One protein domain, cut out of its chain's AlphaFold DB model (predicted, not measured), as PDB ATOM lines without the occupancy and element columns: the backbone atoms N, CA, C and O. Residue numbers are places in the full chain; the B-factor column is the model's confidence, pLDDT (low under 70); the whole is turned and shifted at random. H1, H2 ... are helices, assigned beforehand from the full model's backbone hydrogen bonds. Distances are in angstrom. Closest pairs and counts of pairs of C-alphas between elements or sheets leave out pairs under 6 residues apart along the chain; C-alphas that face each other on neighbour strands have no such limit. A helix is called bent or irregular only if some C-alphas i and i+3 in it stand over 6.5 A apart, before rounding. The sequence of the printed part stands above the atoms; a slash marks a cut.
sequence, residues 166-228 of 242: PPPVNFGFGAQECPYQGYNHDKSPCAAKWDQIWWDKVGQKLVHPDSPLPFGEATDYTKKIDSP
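This is residues 166 to 228 of the 242 residues of an uncharacterized protein of Gymnopus luxurians FD-317 M1 (UniProt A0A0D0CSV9). One long helix, H2, makes most of the length of the model, and a shorter helix, H3, folds back across its last part after a loop at that end. The unnamed stretch of residues 166 to 182 begins beside the middle of H2 and runs as an irregular loop toward the other end, where it leads into H1, a single short helix close to where H2 begins. The printed part has 63 residues with three named helices, in the order H1, H2, H3, and no named strand; the class is all helix. The whole is only just loose, close to compact, with a radius of gyration of the C-alphas of 12.9 A, and it is elongated, spanning 39 by 20 by 20 A.

The printed part begins with residues 166 to 182, a stretch of 17 residues with no named element, whose C-alphas lie 6 to 18 A from the mean of all C-alphas. H1 follows, residues 183 to 186, with C-alpha 183 at (-45.962, 24.997, -17.579). H2 is residues 189 to 206, the longest helix, 24.2 A from first to last C-alpha, and it begins with C-alpha 189 at (-40.224, 33.495, -9.818). H3 is residues 215 to 225, 15.8 A long, and ends with C-alpha 225 at (-33.678, 47.857, -21.377).

H1 and H2 are close but not clearly touching, their closest C-alphas, those of His 185 and Ala 191, being 6.3 A apart. H2 has a kink of 38 degrees near residue 200; it is neither bent nor irregular, but only just: C-alphas 200 and 203 are 6.3 A apart. H2 touches H3 with residues 201 to 206 alone, and the closest C-alphas, those of Val 202 and Thr 222, are 7.0 A apart. The two helices run opposite ways at a steep tilt of 55 degrees. H3 is irregular, only just, with C-alphas 216 and 219 at 7.0 A from each other. H1 and H3 are apart. Of the pairs of O i and N i+4, 12 of 14 in H2 and 4 of 7 in H3 are within hydrogen-bond range, while H1 is too short for such a pair.

The two C-alphas farthest apart, those of Pro 179 and Asp 210, are 39.9 A from each other. The printed part has no cut. The link from H1 to H2 is tight, with 2 residues, and the link from H2 to H3 is short, with 8 residues. The mean pLDDT of the printed part is 79.3, and residues 170 to 178 and 226 to 228 are under 70.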
ATOM      1  N   PRO A 166     -47.809  40.355 -20.777       86.62
ATOM      2  CA  PRO A 166     -46.468  40.176 -21.314       86.62
ATOM      3  C   PRO A 166     -46.430  39.043 -22.345       86.62
ATOM      4  O   PRO A 166     -47.189  38.073 -22.238       86.62
ATOM      5  N   PRO A 167     -45.540  39.124 -23.347       84.38
ATOM      6  CA  PRO A 167     -45.334  38.018 -24.262       84.38
ATOM      7  C   PRO A 167     -44.794  36.804 -23.488       84.38
ATOM      8  O   PRO A 167     -44.014  36.971 -22.543       84.38
ATOM      9  N   PRO A 168     -45.204  35.584 -23.873       78.00
ATOM     10  CA  PRO A 168     -44.793  34.375 -23.181       78.00
ATOM     11  C   PRO A 168     -43.292  34.132 -23.352       78.00
ATOM     12  O   PRO A 168     -42.748  34.259 -24.449       78.00
ATOM     13  N   VAL A 169     -42.649  33.702 -22.271       73.19
ATOM     14  CA  VAL A 169     -41.231  33.326 -22.235       73.19
ATOM     15  C   VAL A 169     -41.118  31.841 -22.608       73.19
ATOM     16  O   VAL A 169     -40.915  30.989 -21.748       73.19
ATOM     17  N   ASN A 170     -41.355  31.492 -23.878       57.34
ATOM     18  CA  ASN A 170     -41.391  30.095 -24.334       57.34
ATOM     19  C   ASN A 170     -40.326  29.801 -25.404       57.34
ATOM     20  O   ASN A 170     -40.197  30.534 -26.380       57.34
ATOM     21  N   PHE A 171     -39.607  28.680 -25.229       50.44
ATOM     22  CA  PHE A 171     -38.764  27.977 -26.217       50.44
ATOM     23  C   PHE A 171     -37.932  28.857 -27.172       50.44
ATOM     24  O   PHE A 171     -38.009  28.712 -28.390       50.44
ATOM     25  N   GLY A 172     -37.095  29.736 -26.620       51.09
ATOM     26  CA  GLY A 172     -36.086  30.477 -27.388       51.09
ATOM     27  C   GLY A 172     -36.035  31.965 -27.075       51.09
ATOM     28  O   GLY A 172     -34.978  32.555 -27.265       51.09
ATOM     29  N   PHE A 173     -37.130  32.519 -26.544       48.22
ATOM     30  CA  PHE A 173     -37.165  33.856 -25.960       48.22
ATOM     31  C   PHE A 173     -37.263  33.746 -24.437       48.22
ATOM     32  O   PHE A 173     -38.345  33.497 -23.906       48.22
ATOM     33  N   GLY A 174     -36.124  33.762 -23.743       53.88
ATOM     34  CA  GLY A 174     -36.012  33.266 -22.365       53.88
ATOM     35  C   GLY A 174     -34.727  32.493 -22.128       53.88
ATOM     36  O   GLY A 174     -34.367  31.651 -22.949       53.88
ATOM     37  N   ALA A 175     -34.046  32.779 -21.012       54.50
ATOM     38  CA  ALA A 175     -32.749  32.198 -20.687       54.50
ATOM     39  C   ALA A 175     -32.794  30.682 -20.893       54.50
ATOM     40  O   ALA A 175     -33.517  29.985 -20.184       54.50
ATOM     41  N   GLN A 176     -32.002  30.164 -21.840       58.56
ATOM     42  CA  GLN A 176     -31.781  28.717 -21.994       58.56
ATOM     43  C   GLN A 176     -31.341  28.070 -20.666       58.56
ATOM     44  O   GLN A 176     -31.482  26.867 -20.464       58.56
ATOM     45  N   GLU A 177     -30.841  28.904 -19.756       63.03
ATOM     46  CA  GLU A 177     -30.360  28.604 -18.417       63.03
ATOM     47  C   GLU A 177     -31.444  28.705 -17.326       63.03
ATOM     48  O   GLU A 177     -31.152  28.463 -16.155       63.03
ATOM     49  N   CYS A 178     -32.693  29.057 -17.660       69.75
ATOM     50  CA  CYS A 178     -33.771  29.090 -16.678       69.75
ATOM     51  C   CYS A 178     -34.074  27.660 -16.191       69.75
ATOM     52  O   CYS A 178     -34.376  26.783 -17.007       69.75
ATOM     53  N   PRO A 179     -34.041  27.395 -14.869       73.69
ATOM     54  CA  PRO A 179     -34.272  26.053 -14.331       73.69
ATOM     55  C   PRO A 179     -35.734  25.594 -14.462       73.69
ATOM     56  O   PRO A 179     -36.039  24.424 -14.235       73.69
ATOM     57  N   TYR A 180     -36.646  26.502 -14.818       75.50
ATOM     58  CA  TYR A 180     -38.059  26.217 -15.027       75.50
ATOM     59  C   TYR A 180     -38.367  26.200 -16.529       75.50
ATOM     60  O   TYR A 180     -37.980  27.113 -17.251       75.50
ATOM     61  N   GLN A 181     -39.086  25.182 -17.007       73.06
ATOM     62  CA  GLN A 181     -39.474  25.042 -18.417       73.06
ATOM     63  C   GLN A 181     -40.962  24.695 -18.554       73.06
ATOM     64  O   GLN A 181     -41.555  24.077 -17.663       73.06
ATOM     65  N   GLY A 182     -41.560  25.081 -19.687       74.69
ATOM     66  CA  GLY A 182     -42.969  24.824 -20.000       74.69
ATOM     67  C   GLY A 182     -43.916  25.370 -18.927       74.69
ATOM     68  O   GLY A 182     -43.689  26.439 -18.375       74.69
ATOM     69  N   TYR A 183     -44.943  24.598 -18.566       79.44
ATOM     70  CA  TYR A 183     -45.962  24.997 -17.579       79.44
ATOM     71  C   TYR A 183     -45.404  25.363 -16.188       79.44
ATOM     72  O   TYR A 183     -46.019  26.122 -15.440       79.44
ATOM     73  N   ASN A 184     -44.233  24.833 -15.820       79.25
ATOM     74  CA  ASN A 184     -43.595  25.168 -14.546       79.25
ATOM     75  C   ASN A 184     -42.944  26.558 -14.572       79.25
ATOM     76  O   ASN A 184     -42.776  27.162 -13.513       79.25
ATOM     77  N   HIS A 185     -42.590  27.068 -15.757       80.19
ATOM     78  CA  HIS A 185     -42.030  28.406 -15.912       80.19
ATOM     79  C   HIS A 185     -43.069  29.487 -15.614       80.19
ATOM     80  O   HIS A 185     -42.759  30.412 -14.870       80.19
ATOM     81  N   ASP A 186     -44.310  29.321 -16.078       79.75
ATOM     82  CA  ASP A 186     -45.404  30.285 -15.865       79.75
ATOM     83  C   ASP A 186     -45.706  30.541 -14.376       79.75
ATOM     84  O   ASP A 186     -46.200  31.600 -14.003       79.75
ATOM     85  N   LYS A 187     -45.392  29.575 -13.502       84.12
ATOM     86  CA  LYS A 187     -45.550  29.688 -12.038       84.12
ATOM     87  C   LYS A 187     -44.249  30.014 -11.306       84.12
ATOM     88  O   LYS A 187     -44.217  30.011 -10.074       84.12
ATOM     89  N   SER A 188     -43.161  30.216 -12.039       83.50
ATOM     90  CA  SER A 188     -41.841  30.426 -11.461       83.50
ATOM     91  C   SER A 188     -41.631  31.881 -11.023       83.50
ATOM     92  O   SER A 188     -42.263  32.797 -11.555       83.50
ATOM     93  N   PRO A 189     -40.668  32.136 -10.118       83.94
ATOM     94  CA  PRO A 189     -40.224  33.495  -9.818       83.94
ATOM     95  C   PRO A 189     -39.708  34.258 -11.049       83.94
ATOM     96  O   PRO A 189     -39.737  35.486 -11.055       83.94
ATOM     97  N   CYS A 190     -39.244  33.549 -12.087       79.06
ATOM     98  CA  CYS A 190     -38.746  34.157 -13.320       79.06
ATOM     99  C   CYS A 190     -39.887  34.778 -14.132       79.06
ATOM    100  O   CYS A 190     -39.763  35.926 -14.549       79.06
ATOM    101  N   ALA A 191     -41.011  34.070 -14.286       82.81
ATOM    102  CA  ALA A 191     -42.207  34.615 -14.932       82.81
ATOM    103  C   ALA A 191     -42.755  35.823 -14.162       82.81
ATOM    104  O   ALA A 191     -42.929  36.887 -14.741       82.81
ATOM    105  N   ALA A 192     -42.886  35.721 -12.833       86.12
ATOM    106  CA  ALA A 192     -43.328  36.853 -12.015       86.12
ATOM    107  C   ALA A 192     -42.403  38.080 -12.149       86.12
ATOM    108  O   ALA A 192     -42.863  39.225 -12.160       86.12
ATOM    109  N   LYS A 193     -41.085  37.857 -12.261       85.38
ATOM    110  CA  LYS A 193     -40.124  38.941 -12.476       85.38
ATOM    111  C   LYS A 193     -40.225  39.532 -13.880       85.38
ATOM    112  O   LYS A 193     -40.098  40.748 -14.020       85.38
ATOM    113  N   TRP A 194     -40.452  38.698 -14.890       85.06
ATOM    114  CA  TRP A 194     -40.690  39.135 -16.261       85.06
ATOM    115  C   TRP A 194     -41.938  40.008 -16.354       85.06
ATOM    116  O   TRP A 194     -41.846  41.111 -16.883       85.06
ATOM    117  N   ASP A 195     -43.049  39.588 -15.751       88.94
ATOM    118  CA  ASP A 195     -44.290  40.366 -15.714       88.94
ATOM    119  C   ASP A 195     -44.061  41.751 -15.096       88.94
ATOM    120  O   ASP A 195     -44.510  42.768 -15.632       88.94
ATOM    121  N   GLN A 196     -43.294  41.805 -13.999       89.44
ATOM    122  CA  GLN A 196     -42.913  43.061 -13.361       89.44
ATOM    123  C   GLN A 196     -42.079  43.949 -14.297       89.44
ATOM    124  O   GLN A 196     -42.395  45.124 -14.469       89.44
ATOM    125  N   ILE A 197     -41.012  43.410 -14.900       86.50
ATOM    126  CA  ILE A 197     -40.137  44.168 -15.810       86.50
ATOM    127  C   ILE A 197     -40.928  44.668 -17.017       86.50
ATOM    128  O   ILE A 197     -40.804  45.836 -17.392       86.50
ATOM    129  N   TRP A 198     -41.748  43.797 -17.601       89.31
ATOM    130  CA  TRP A 198     -42.602  44.126 -18.726       89.31
ATOM    131  C   TRP A 198     -43.493  45.306 -18.387       89.31
ATOM    132  O   TRP A 198     -43.443  46.313 -19.090       89.31
ATOM    133  N   TRP A 199     -44.245  45.234 -17.289       93.31
ATOM    134  CA  TRP A 199     -45.124  46.324 -16.889       93.31
ATOM    135  C   TRP A 199     -44.351  47.618 -16.613       93.31
ATOM    136  O   TRP A 199     -44.647  48.653 -17.216       93.31
ATOM    137  N   ASP A 200     -43.333  47.553 -15.754       90.50
ATOM    138  CA  ASP A 200     -42.601  48.725 -15.266       90.50
ATOM    139  C   ASP A 200     -41.821  49.443 -16.371       90.50
ATOM    140  O   ASP A 200     -41.594  50.652 -16.293       90.50
ATOM    141  N   LYS A 201     -41.369  48.709 -17.393       89.31
ATOM    142  CA  LYS A 201     -40.517  49.271 -18.444       89.31
ATOM    143  C   LYS A 201     -41.255  49.477 -19.755       89.31
ATOM    144  O   LYS A 201     -41.093  50.542 -20.352       89.31
ATOM    145  N   VAL A 202     -42.036  48.494 -20.198       91.75
ATOM    146  CA  VAL A 202     -42.682  48.464 -21.520       91.75
ATOM    147  C   VAL A 202     -44.155  48.838 -21.415       91.75
ATOM    148  O   VAL A 202     -44.599  49.755 -22.101       91.75
ATOM    149  N   GLY A 203     -44.906  48.184 -20.528       94.38
ATOM    150  CA  GLY A 203     -46.347  48.365 -20.367       94.38
ATOM    151  C   GLY A 203     -46.719  49.819 -20.096       94.38
ATOM    152  O   GLY A 203     -47.507  50.395 -20.842       94.38
ATOM    153  N   GLN A 204     -46.066  50.454 -19.118       94.88
ATOM    154  CA  GLN A 204     -46.265  51.879 -18.815       94.88
ATOM    155  C   GLN A 204     -45.958  52.805 -20.003       94.88
ATOM    156  O   GLN A 204     -46.595  53.845 -20.154       94.88
ATOM    157  N   LYS A 205     -44.997  52.439 -20.863       94.19
ATOM    158  CA  LYS A 205     -44.660  53.212 -22.065       94.19
ATOM    159  C   LYS A 205     -45.676  53.011 -23.183       94.19
ATOM    160  O   LYS A 205     -46.019  53.984 -23.842       94.19
ATOM    161  N   LEU A 206     -46.191  51.798 -23.373       93.44
ATOM    162  CA  LEU A 206     -47.239  51.501 -24.358       93.44
ATOM    163  C   LEU A 206     -48.538  52.275 -24.085       93.44
ATOM    164  O   LEU A 206     -49.222  52.671 -25.024       93.44
ATOM    165  N   VAL A 207     -48.870  52.506 -22.810       94.50
ATOM    166  CA  VAL A 207     -50.101  53.211 -22.396       94.50
ATOM    167  C   VAL A 207     -49.867  54.666 -21.988       94.50
ATOM    168  O   VAL A 207     -50.747  55.284 -21.390       94.50
ATOM    169  N   HIS A 208     -48.690  55.228 -22.277       91.81
ATOM    170  CA  HIS A 208     -48.392  56.607 -21.904       91.81
ATOM    171  C   HIS A 208     -49.353  57.572 -22.623       91.81
ATOM    172  O   HIS A 208     -49.454  57.506 -23.848       91.81
ATOM    173  N   PRO A 209     -50.028  58.496 -21.913       84.44
ATOM    174  CA  PRO A 209     -51.077  59.331 -22.503       84.44
ATOM    175  C   PRO A 209     -50.553  60.266 -23.601       84.44
ATOM    176  O   PRO A 209     -51.199  60.416 -24.634       84.44
ATOM    177  N   ASP A 210     -49.371  60.854 -23.395       85.88
ATOM    178  CA  ASP A 210     -48.839  61.883 -24.305       85.88
ATOM    179  C   ASP A 210     -47.828  61.356 -25.333       85.88
ATOM    180  O   ASP A 210     -47.525  62.021 -26.316       85.88
ATOM    181  N   SER A 211     -47.247  60.183 -25.085       88.38
ATOM    182  CA  SER A 211     -46.113  59.661 -25.853       88.38
ATOM    183  C   SER A 211     -46.095  58.134 -25.775       88.38
ATOM    184  O   SER A 211     -45.140  57.559 -25.235       88.38
ATOM    185  N   PRO A 212     -47.168  57.468 -26.241       90.44
ATOM    186  CA  PRO A 212     -47.229  56.017 -26.231       90.44
ATOM    187  C   PRO A 212     -46.111  55.444 -27.107       90.44
ATOM    188  O   PRO A 212     -45.832  55.955 -28.190       90.44
ATOM    189  N   LEU A 213     -45.469  54.376 -26.640       91.25
ATOM    190  CA  LEU A 213     -44.492  53.628 -27.428       91.25
ATOM    191  C   LEU A 213     -45.206  52.974 -28.626       91.25
ATOM    192  O   LEU A 213     -46.124  52.180 -28.402       91.25
ATOM    193  N   PRO A 214     -44.809  53.257 -29.882       88.81
ATOM    194  CA  PRO A 214     -45.392  52.584 -31.033       88.81
ATOM    195  C   PRO A 214     -45.166  51.074 -30.943       88.81
ATOM    196  O   PRO A 214     -44.062  50.620 -30.641       88.81
ATOM    197  N   PHE A 215     -46.186  50.271 -31.254       83.25
ATOM    198  CA  PHE A 215     -46.073  48.810 -31.162       83.25
ATOM    199  C   PHE A 215     -44.921  48.236 -31.988       83.25
ATOM    200  O   PHE A 215     -44.256  47.307 -31.538       83.25
ATOM    201  N   GLY A 216     -44.663  48.809 -33.167       84.56
ATOM    202  CA  GLY A 216     -43.545  48.404 -34.022       84.56
ATOM    203  C   GLY A 216     -42.171  48.607 -33.378       84.56
ATOM    204  O   GLY A 216     -41.231  47.912 -33.741       84.56
ATOM    205  N   GLU A 217     -42.059  49.503 -32.394       89.44
ATOM    206  CA  GLU A 217     -40.814  49.806 -31.677       89.44
ATOM    207  C   GLU A 217     -40.688  49.051 -30.347       89.44
ATOM    208  O   GLU A 217     -39.614  49.033 -29.742       89.44
ATOM    209  N   ALA A 218     -41.761  48.408 -29.874       85.38
ATOM    210  CA  ALA A 218     -41.786  47.752 -28.569       85.38
ATOM    211  C   ALA A 218     -40.739  46.634 -28.442       85.38
ATOM    212  O   ALA A 218     -40.110  46.496 -27.394       85.38
ATOM    213  N   THR A 219     -40.505  45.882 -29.520       81.56
ATOM    214  CA  THR A 219     -39.524  44.786 -29.585       81.56
ATOM    215  C   THR A 219     -38.073  45.261 -29.585       81.56
ATOM    216  O   THR A 219     -37.186  44.536 -29.142       81.56
ATOM    217  N   ASP A 220     -37.796  46.461 -30.088       84.56
ATOM    218  CA  ASP A 220     -36.454  47.045 -30.032       84.56
ATOM    219  C   ASP A 220     -36.227  47.785 -28.716       84.56
ATOM    220  O   ASP A 220     -35.107  47.834 -28.202       84.56
ATOM    221  N   TYR A 221     -37.293  48.332 -28.137       85.31
ATOM    222  CA  TYR A 221     -37.260  48.941 -26.819       85.31
ATOM    223  C   TYR A 221     -36.973  47.909 -25.716       85.31
ATOM    224  O   TYR A 221     -36.141  48.184 -24.848       85.31
ATOM    225  N   THR A 222     -37.558  46.706 -25.781       80.50
ATOM    226  CA  THR A 222     -37.231  45.595 -24.863       80.50
ATOM    227  C   THR A 222     -35.744  45.250 -24.892       80.50
ATOM    228  O   THR A 222     -35.111  45.236 -23.842       80.50
ATOM    229  N   LYS A 223     -35.146  45.110 -26.082       79.94
ATOM    230  CA  LYS A 223     -33.704  44.829 -26.236       79.94
ATOM    231  C   LYS A 223     -32.803  45.900 -25.606       79.94
ATOM    232  O   LYS A 223     -31.692  45.599 -25.179       79.94
ATOM    233  N   LYS A 224     -33.247  47.164 -25.574       79.81
ATOM    234  CA  LYS A 224     -32.468  48.289 -25.022       79.81
ATOM    235  C   LYS A 224     -32.472  48.328 -23.494       79.81
ATOM    236  O   LYS A 224     -31.474  48.758 -22.918       79.81
ATOM    237  N   ILE A 225     -33.556  47.890 -22.848       74.81
ATOM    238  CA  ILE A 225     -33.678  47.857 -21.377       74.81
ATOM    239  C   ILE A 225     -32.582  46.984 -20.744       74.81
ATOM    240  O   ILE A 225     -32.115  47.295 -19.650       74.81
ATOM    241  N   ASP A 226     -32.125  45.962 -21.468       58.47
ATOM    242  CA  ASP A 226     -31.158  44.965 -21.002       58.47
ATOM    243  C   ASP A 226     -29.690  45.303 -21.293       58.47
ATOM    244  O   ASP A 226     -28.805  44.476 -21.064       58.47
ATOM    245  N   SER A 227     -29.384  46.522 -21.757       51.28
ATOM    246  CA  SER A 227     -27.987  46.970 -21.800       51.28
ATOM    247  C   SER A 227     -27.467  47.039 -20.359       51.28
ATOM    248  O   SER A 227     -27.975  47.848 -19.579       51.28
ATOM    249  N   PRO A 228     -26.506  46.184 -19.961       49.59
ATOM    250  CA  PRO A 228     -26.156  45.999 -18.564       49.59
ATOM    251  C   PRO A 228     -25.716  47.330 -17.972       49.59
ATOM    252  O   PRO A 228     -24.695  47.896 -18.369       49.59
TER     253      PRO A 228